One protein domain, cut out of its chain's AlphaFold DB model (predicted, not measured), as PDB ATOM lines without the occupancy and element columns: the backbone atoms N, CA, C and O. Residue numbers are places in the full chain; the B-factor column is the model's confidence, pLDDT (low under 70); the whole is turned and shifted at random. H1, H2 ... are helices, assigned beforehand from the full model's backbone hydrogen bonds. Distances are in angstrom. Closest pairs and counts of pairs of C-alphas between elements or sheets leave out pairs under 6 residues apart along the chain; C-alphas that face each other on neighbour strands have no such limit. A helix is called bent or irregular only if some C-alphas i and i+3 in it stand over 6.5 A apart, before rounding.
ATOM      1  N   THR A 177      12.102  18.892 -35.982       84.69
ATOM      2  CA  THR A 177      12.074  20.347 -35.808       84.69
ATOM      3  C   THR A 177      13.402  20.913 -35.317       84.69
ATOM      4  O   THR A 177      13.873  21.901 -35.875       84.69
ATOM      5  N   GLU A 178      14.033  20.292 -34.318       87.56
ATOM      6  CA  GLU A 178      15.347  20.721 -33.821       87.56
ATOM      7  C   GLU A 178      16.420  20.498 -34.879       87.56
ATOM      8  O   GLU A 178      17.156  21.431 -35.197       87.56
ATOM      9  N   TRP A 179      16.452  19.311 -35.490       89.44
ATOM     10  CA  TRP A 179      17.372  19.014 -36.583       89.44
ATOM     11  C   TRP A 179      17.187  19.986 -37.753       89.44
ATOM     12  O   TRP A 179      18.164  20.540 -38.244       89.44
ATOM     13  N   GLY A 180      15.943  20.257 -38.157       89.19
ATOM     14  CA  GLY A 180      15.647  21.216 -39.221       89.19
ATOM     15  C   GLY A 180      16.078  22.643 -38.875       89.19
ATOM     16  O   GLY A 180      16.566  23.359 -39.744       89.19
ATOM     17  N   SER A 181      15.952  23.051 -37.609       87.69
ATOM     18  CA  SER A 181      16.430  24.359 -37.152       87.69
ATOM     19  C   SER A 181      17.960  24.449 -37.113       87.69
ATOM     20  O   SER A 181      18.514  25.462 -37.534       87.69
ATOM     21  N   ASP A 182      18.643  23.387 -36.672       88.94
ATOM     22  CA  ASP A 182      20.105  23.280 -36.666       88.94
ATOM     23  C   ASP A 182      20.651  23.329 -38.101       88.94
ATOM     24  O   ASP A 182      21.576  24.086 -38.394       88.94
ATOM     25  N   GLU A 183      20.031  22.574 -39.009       89.19
ATOM     26  CA  GLU A 183      20.375  22.517 -40.431       89.19
ATOM     27  C   GLU A 183      20.146  23.865 -41.129       89.19
ATOM     28  O   GLU A 183      20.994  24.331 -41.888       89.19
ATOM     29  N   LEU A 184      19.024  24.537 -40.851       90.31
ATOM     30  CA  LEU A 184      18.744  25.863 -41.406       90.31
ATOM     31  C   LEU A 184      19.793  26.887 -40.953       90.31
ATOM     32  O   LEU A 184      20.309  27.645 -41.772       90.31
ATOM     33  N   ARG A 185      20.151  26.878 -39.663       90.31
ATOM     34  CA  ARG A 185      21.212  27.738 -39.113       90.31
ATOM     35  C   ARG A 185      22.563  27.450 -39.764       90.31
ATOM     36  O   ARG A 185      23.300  28.387 -40.063       90.31
ATOM     37  N   LEU A 186      22.878  26.175 -39.998       90.44
ATOM     38  CA  LEU A 186      24.110  25.754 -40.663       90.44
ATOM     39  C   LEU A 186      24.187  26.303 -42.088       90.44
ATOM     40  O   LEU A 186      25.182  26.939 -42.426       90.44
ATOM     41  N   ARG A 187      23.124  26.159 -42.883       87.94
ATOM     42  CA  ARG A 187      23.080  26.651 -44.272       87.94
ATOM     43  C   ARG A 187      23.209  28.162 -44.386       87.94
ATOM     44  O   ARG A 187      23.891  28.656 -45.279       87.94
ATOM     45  N   VAL A 188      22.571  28.900 -43.480       90.88
ATOM     46  CA  VAL A 188      22.680  30.364 -43.435       90.88
ATOM     47  C   VAL A 188      24.131  30.778 -43.205       90.88
ATOM     48  O   VAL A 188      24.666  31.611 -43.931       90.88
ATOM     49  N   MET A 189      24.790  30.148 -42.233       87.25
ATOM     50  CA  MET A 189      26.188  30.434 -41.920       87.25
ATOM     51  C   MET A 189      27.148  29.964 -43.017       87.25
ATOM     52  O   MET A 189      28.157  30.624 -43.257       87.25
ATOM     53  N   GLU A 190      26.847  28.857 -43.694       87.00
ATOM     54  CA  GLU A 190      27.617  28.361 -44.836       87.00
ATOM     55  C   GLU A 190      27.576  29.356 -46.000       87.00
ATOM     56  O   GLU A 190      28.614  29.647 -46.592       87.00
ATOM     57  N   GLN A 191      26.410  29.940 -46.288       86.06
ATOM     58  CA  GLN A 191      26.265  30.938 -47.347       86.06
ATOM     59  C   GLN A 191      26.987  32.257 -47.025       86.06
ATOM     60  O   GLN A 191      27.554  32.870 -47.928       86.06
ATOM     61  N   GLU A 192      27.006  32.687 -45.760       84.44
ATOM     62  CA  GLU A 192      27.714  33.910 -45.342       84.44
ATOM     63  C   GLU A 192      29.240  33.725 -45.285       84.44
ATOM     64  O   GLU A 192      29.987  34.637 -45.636       84.44
ATOM     65  N   LEU A 193      29.721  32.559 -44.835       84.94
ATOM     66  CA  LEU A 193      31.152  32.292 -44.624       84.94
ATOM     67  C   LEU A 193      31.821  31.555 -45.794       84.94
ATOM     68  O   LEU A 193      33.048  31.464 -45.834       84.94
ATOM     69  N   GLY A 194      31.041  31.017 -46.734       82.69
ATOM     70  CA  GLY A 194      31.517  30.309 -47.926       82.69
ATOM     71  C   GLY A 194      32.144  28.934 -47.664       82.69
ATOM     72  O   GLY A 194      32.753  28.370 -48.572       82.69
ATOM     73  N   SER A 195      32.046  28.401 -46.440       84.94
ATOM     74  CA  SER A 195      32.580  27.088 -46.058       84.94
ATOM     75  C   SER A 195      31.795  26.466 -44.899       84.94
ATOM     76  O   SER A 195      31.534  27.123 -43.886       84.94
ATOM     77  N   GLU A 196      31.478  25.176 -45.024       81.56
ATOM     78  CA  GLU A 196      30.790  24.375 -44.005       81.56
ATOM     79  C   GLU A 196      31.604  24.285 -42.700       81.56
ATOM     80  O   GLU A 196      31.067  24.442 -41.603       81.56
ATOM     81  N   GLU A 197      32.928  24.130 -42.795       82.88
ATOM     82  CA  GLU A 197      33.810  24.039 -41.623       82.88
ATOM     83  C   GLU A 197      33.812  25.341 -40.807       82.88
ATOM     84  O   GLU A 197      33.805  25.320 -39.570       82.88
ATOM     85  N   ALA A 198      33.761  26.484 -41.497       81.44
ATOM     86  CA  ALA A 198      33.674  27.800 -40.875       81.44
ATOM     87  C   ALA A 198      32.294  28.032 -40.233       81.44
ATOM     88  O   ALA A 198      32.217  28.569 -39.125       81.44
ATOM     89  N   ALA A 199      31.217  27.573 -40.877       82.06
ATOM     90  CA  ALA A 199      29.856  27.637 -40.351       82.06
ATOM     91  C   ALA A 199      29.692  26.817 -39.063       82.06
ATOM     92  O   ALA A 199      29.198  27.323 -38.051       82.06
ATOM     93  N   VAL A 200      30.193  25.580 -39.052       85.12
ATOM     94  CA  VAL A 200      30.173  24.708 -37.869       85.12
ATOM     95  C   VAL A 200      31.008  25.304 -36.733       85.12
ATOM     96  O   VAL A 200      30.584  25.284 -35.576       85.12
ATOM     97  N   ALA A 201      32.181  25.875 -37.031       83.88
ATOM     98  CA  ALA A 201      32.999  26.558 -36.030       83.88
ATOM     99  C   ALA A 201      32.300  27.805 -35.456       83.88
ATOM    100  O   ALA A 201      32.350  28.034 -34.247       83.88
ATOM    101  N   ALA A 202      31.596  28.575 -36.290       81.25
ATOM    102  CA  ALA A 202      30.845  29.755 -35.870       81.25
ATOM    103  C   ALA A 202      29.584  29.419 -35.046       81.25
ATOM    104  O   ALA A 202      29.156  30.222 -34.208       81.25
ATOM    105  N   LEU A 203      28.995  28.237 -35.228       83.50
ATOM    106  CA  LEU A 203      27.830  27.787 -34.459       83.50
ATOM    107  C   LEU A 203      28.188  27.186 -33.088       83.50
ATOM    108  O   LEU A 203      27.325  27.118 -32.213       83.50
ATOM    109  N   LYS A 204      29.455  26.827 -32.842       85.94
ATOM    110  CA  LYS A 204      29.912  26.358 -31.522       85.94
ATOM    111  C   LYS A 204      29.907  27.493 -30.489       85.94
ATOM    112  O   LYS A 204      30.435  28.579 -30.722       85.94
ATOM    113  N   ASN A 205      29.357  27.207 -29.307       81.12
ATOM    114  CA  ASN A 205      29.222  28.174 -28.206       81.12
ATOM    115  C   ASN A 205      30.422  28.186 -27.238       81.12
ATOM    116  O   ASN A 205      30.422  28.944 -26.276       81.12
ATOM    117  N   SER A 206      31.438  27.349 -27.460       73.06
ATOM    118  CA  SER A 206      32.477  27.019 -26.473       73.06
ATOM    119  C   SER A 206      33.342  28.194 -25.994       73.06
ATOM    120  O   SER A 206      33.916  28.082 -24.919       73.06
ATOM    121  N   ASN A 207      33.407  29.308 -26.736       75.12
ATOM    122  CA  ASN A 207      34.221  30.488 -26.400       75.12
ATOM    123  C   ASN A 207      33.467  31.825 -26.570       75.12
ATOM    124  O   ASN A 207      34.109  32.857 -26.749       75.12
ATOM    125  N   LYS A 208      32.127  31.815 -26.584       80.56
ATOM    126  CA  LYS A 208      31.314  33.011 -26.865       80.56
ATOM    127  C   LYS A 208      30.601  33.515 -25.619       80.56
ATOM    128  O   LYS A 208      30.078  32.724 -24.834       80.56
ATOM    129  N   THR A 209      30.548  34.829 -25.456       86.81
ATOM    130  CA  THR A 209      29.740  35.467 -24.414       86.81
ATOM    131  C   THR A 209      28.242  35.370 -24.753       86.81
ATOM    132  O   THR A 209      27.876  35.232 -25.924       86.81
ATOM    133  N   PRO A 210      27.334  35.456 -23.761       85.25
ATOM    134  CA  PRO A 210      25.892  35.430 -24.015       85.25
ATOM    135  C   PRO A 210      25.405  36.524 -24.979       85.25
ATOM    136  O   PRO A 210      24.426  36.318 -25.692       85.25
ATOM    137  N   GLU A 211      26.079  37.674 -25.011       86.31
ATOM    138  CA  GLU A 211      25.757  38.786 -25.913       86.31
ATOM    139  C   GLU A 211      26.172  38.482 -27.358       86.31
ATOM    140  O   GLU A 211      25.391  38.702 -28.281       86.31
ATOM    141  N   GLU A 212      27.343  37.873 -27.564       84.69
ATOM    142  CA  GLU A 212      27.808  37.430 -28.887       84.69
ATOM    143  C   GLU A 212      26.937  36.312 -29.474       84.69
ATOM    144  O   GLU A 212      26.741  36.243 -30.689       84.69
ATOM    145  N   ILE A 213      26.399  35.431 -28.623       85.06
ATOM    146  CA  ILE A 213      25.460  34.382 -29.047       85.06
ATOM    147  C   ILE A 213      24.155  35.014 -29.541       85.06
ATOM    148  O   ILE A 213      23.685  34.657 -30.618       85.06
ATOM    149  N   LYS A 214      23.610  35.989 -28.805       89.19
ATOM    150  CA  LYS A 214      22.391  36.703 -29.213       89.19
ATOM    151  C   LYS A 214      22.581  37.468 -30.517       89.19
ATOM    152  O   LYS A 214      21.768  37.308 -31.417       89.19
ATOM    153  N   ALA A 215      23.675  38.217 -30.651       87.62
ATOM    154  CA  ALA A 215      23.968  38.966 -31.872       87.62
ATOM    155  C   ALA A 215      24.106  38.047 -33.101       87.62
ATOM    156  O   ALA A 215      23.622  38.372 -34.185       87.62
ATOM    157  N   ARG A 216      24.721  36.865 -32.935       87.75
ATOM    158  CA  ARG A 216      24.770  35.837 -33.986       87.75
ATOM    159  C   ARG A 216      23.372  35.333 -34.336       87.75
ATOM    160  O   ARG A 216      23.050  35.217 -35.513       87.75
ATOM    161  N   ASP A 217      22.574  34.984 -33.334       88.44
ATOM    162  CA  ASP A 217      21.249  34.401 -33.551       88.44
ATOM    163  C   ASP A 217      20.295  35.412 -34.208       88.44
ATOM    164  O   ASP A 217      19.543  35.039 -35.105       88.44
ATOM    165  N   GLU A 218      20.382  36.691 -33.840       91.19
ATOM    166  CA  GLU A 218      19.664  37.794 -34.492       91.19
ATOM    167  C   GLU A 218      20.065  37.941 -35.964       91.19
ATOM    168  O   GLU A 218      19.188  37.995 -36.827       91.19
ATOM    169  N   LEU A 219      21.368  37.905 -36.271       88.56
ATOM    170  CA  LEU A 219      21.864  37.933 -37.651       88.56
ATOM    171  C   LEU A 219      21.351  36.732 -38.450       88.56
ATOM    172  O   LEU A 219      20.879  36.893 -39.573       88.56
ATOM    173  N   ILE A 220      21.400  35.524 -37.882       88.31
ATOM    174  CA  ILE A 220      20.891  34.321 -38.550       88.31
ATOM    175  C   ILE A 220      19.395  34.467 -38.851       88.31
ATOM    176  O   ILE A 220      18.965  34.142 -39.954       88.31
ATOM    177  N   VAL A 221      18.600  34.982 -37.908       91.56
ATOM    178  CA  VAL A 221      17.163  35.214 -38.116       91.56
ATOM    179  C   VAL A 221      16.917  36.250 -39.211       91.56
ATOM    180  O   VAL A 221      16.084  36.013 -40.084       91.56
ATOM    181  N   GLU A 222      17.652  37.363 -39.214       90.69
ATOM    182  CA  GLU A 222      17.551  38.385 -40.261       90.69
ATOM    183  C   GLU A 222      17.841  37.792 -41.645       90.69
ATOM    184  O   GLU A 222      17.082  38.003 -42.593       90.69
ATOM    185  N   ARG A 223      18.897  36.978 -41.750       88.00
ATOM    186  CA  ARG A 223      19.257  36.293 -42.993       88.00
ATOM    187  C   ARG A 223      18.197  35.295 -43.432       88.00
ATOM    188  O   ARG A 223      17.815  35.331 -44.595       88.00
ATOM    189  N   ILE A 224      17.661  34.480 -42.519       90.00
ATOM    190  CA  ILE A 224      16.557  33.547 -42.809       90.00
ATOM    191  C   ILE A 224      15.339  34.287 -43.367       90.00
ATOM    192  O   ILE A 224      14.723  33.805 -44.309       90.00
ATOM    193  N   ILE A 225      14.988  35.447 -42.806       90.62
ATOM    194  CA  ILE A 225      13.855  36.252 -43.289       90.62
ATOM    195  C   ILE A 225      14.149  36.840 -44.677       90.62
ATOM    196  O   ILE A 225      13.243  36.959 -45.500       90.62
ATOM    197  N   ALA A 226      15.402  37.214 -44.940       87.31
ATOM    198  CA  ALA A 226      15.813  37.848 -46.187       87.31
ATOM    199  C   ALA A 226      16.036  36.871 -47.358       87.31
ATOM    200  O   ALA A 226      16.083  37.319 -48.505       87.31
ATOM    201  N   GLY A 227      16.210  35.572 -47.099       83.81
ATOM    202  CA  GLY A 227      16.654  34.598 -48.099       83.81
ATOM    203  C   GLY A 227      15.804  33.332 -48.202       83.81
ATOM    204  O   GLY A 227      15.012  32.998 -47.326       83.81
ATOM    205  N   GLU A 228      16.014  32.583 -49.286       81.94
ATOM    206  CA  GLU A 228      15.434  31.254 -49.497       81.94
ATOM    207  C   GLU A 228      16.524  30.183 -49.342       81.94
ATOM    208  O   GLU A 228      17.333  29.965 -50.239       81.94
ATOM    209  N   TYR A 229      16.549  29.504 -48.193       82.69
ATOM    210  CA  TYR A 229      17.539  28.455 -47.866       82.69
ATOM    211  C   TYR A 229      16.996  27.029 -48.053       82.69
ATOM    212  O   TYR A 229      17.653  26.028 -47.728       82.69
ATOM    213  N   ASP A 230      15.766  26.932 -48.551       81.19
ATOM    214  CA  ASP A 230      15.100  25.673 -48.819       81.19
ATOM    215  C   ASP A 230      15.452  25.148 -50.221       81.19
ATOM    216  O   ASP A 230      15.370  25.858 -51.221       81.19
ATOM    217  N   LYS A 231      15.814  23.866 -50.302       80.19
ATOM    218  CA  LYS A 231      16.197  23.185 -51.548       80.19
ATOM    219  C   LYS A 231      15.020  22.456 -52.208       80.19
ATOM    220  O   LYS A 231      15.215  21.699 -53.160       80.19
ATOM    221  N   LEU A 232      13.780  22.678 -51.753       78.62
ATOM    222  CA  LEU A 232      12.586  22.069 -52.355       78.62
ATOM    223  C   LEU A 232      12.442  22.362 -53.861       78.62
ATOM    224  O   LEU A 232      11.989  21.492 -54.609       78.62
ATOM    225  N   ASN A 233      12.863  23.540 -54.330       77.44
ATOM    226  CA  ASN A 233      12.802  23.901 -55.752       77.44
ATOM    227  C   ASN A 233      13.784  23.086 -56.614       77.44
ATOM    228  O   ASN A 233      13.440  22.690 -57.727       77.44
ATOM    229  N   GLU A 234      14.958  22.740 -56.085       75.81
ATOM    230  CA  GLU A 234      15.942  21.884 -56.767       75.81
ATOM    231  C   GLU A 234      15.493  20.418 -56.836       75.81
ATOM    232  O   GLU A 234      15.862  19.678 -57.754       75.81
TER     233      GLU A 234
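This is residues 177 to 234 of the 249 residues of an uncharacterized protein of Babjeviella inositovora NRRL Y-12698 (UniProt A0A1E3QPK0). Two long helices, H1 and H3, cross at about a right angle, the middle of H1 meeting the later half of H3, and a short helix, H2, folds back against the later half of H1. From H2 a loop leads to H3, and residues 206 to 212, of which 210 to 212 belong to H3, stick out from the rest; a tail, residues 227 to 234, follows H3. The printed part has 58 residues with three named helices, in the order H1, H2, H3 along the chain, and no named strand; its class is all helix. It is compact by its radius of gyration of the C-alphas, 11.6 A, yet elongated in outline, spanning 37 by 22 by 22 A.

H1, residues 177 to 193, touches both other helices. With its residues 185 to 189 alone it touches H3, residues 210 to 226, which takes part with residues 220 to 224 alone. The closest C-alphas of these two are those of Val 188 and Ile 220, 6.5 A apart, and their lines are about perpendicular, at 87 degrees. H1 touches H2, residues 196 to 203, with residues 186 to 193 alone; the closest C-alphas are those of Met 189 and Ala 199, 4.9 A apart. H1 and H2 run opposite ways at a steep tilt of 66 degrees. H2 and H3 are near each other, with no pair of C-alphas within 8 A but 5 pairs within 10 A. In H1, H2 and H3 every O i to N i+4 pair is within hydrogen-bond range.

H1 runs from Thr 177, with its C-alpha at (12.074, 20.347, -35.808), to Leu 193, 24.2 A from first to last C-alpha. H3 runs from Pro 210 to Ala 226, whose C-alpha is at (15.813, 37.848, -46.187), and measures 24.5 A. H2 goes from Glu 196, C-alpha at (30.790, 24.375, -44.005), to Leu 203. No helix is bent or irregular.

The two C-alphas farthest apart are those of Thr 209 and Glu 234, at 37.7 A, while the first and last printed C-alphas, of Thr 177 and Glu 234, are 21.4 A apart. The printed part has no cut. The link from H1 to H2, with 2 residues, is tight, and the link from H2 to H3, with 6 residues, is short; no link is long. The mean pLDDT of the printed part of this model is 85.4, and no printed residue is under 70.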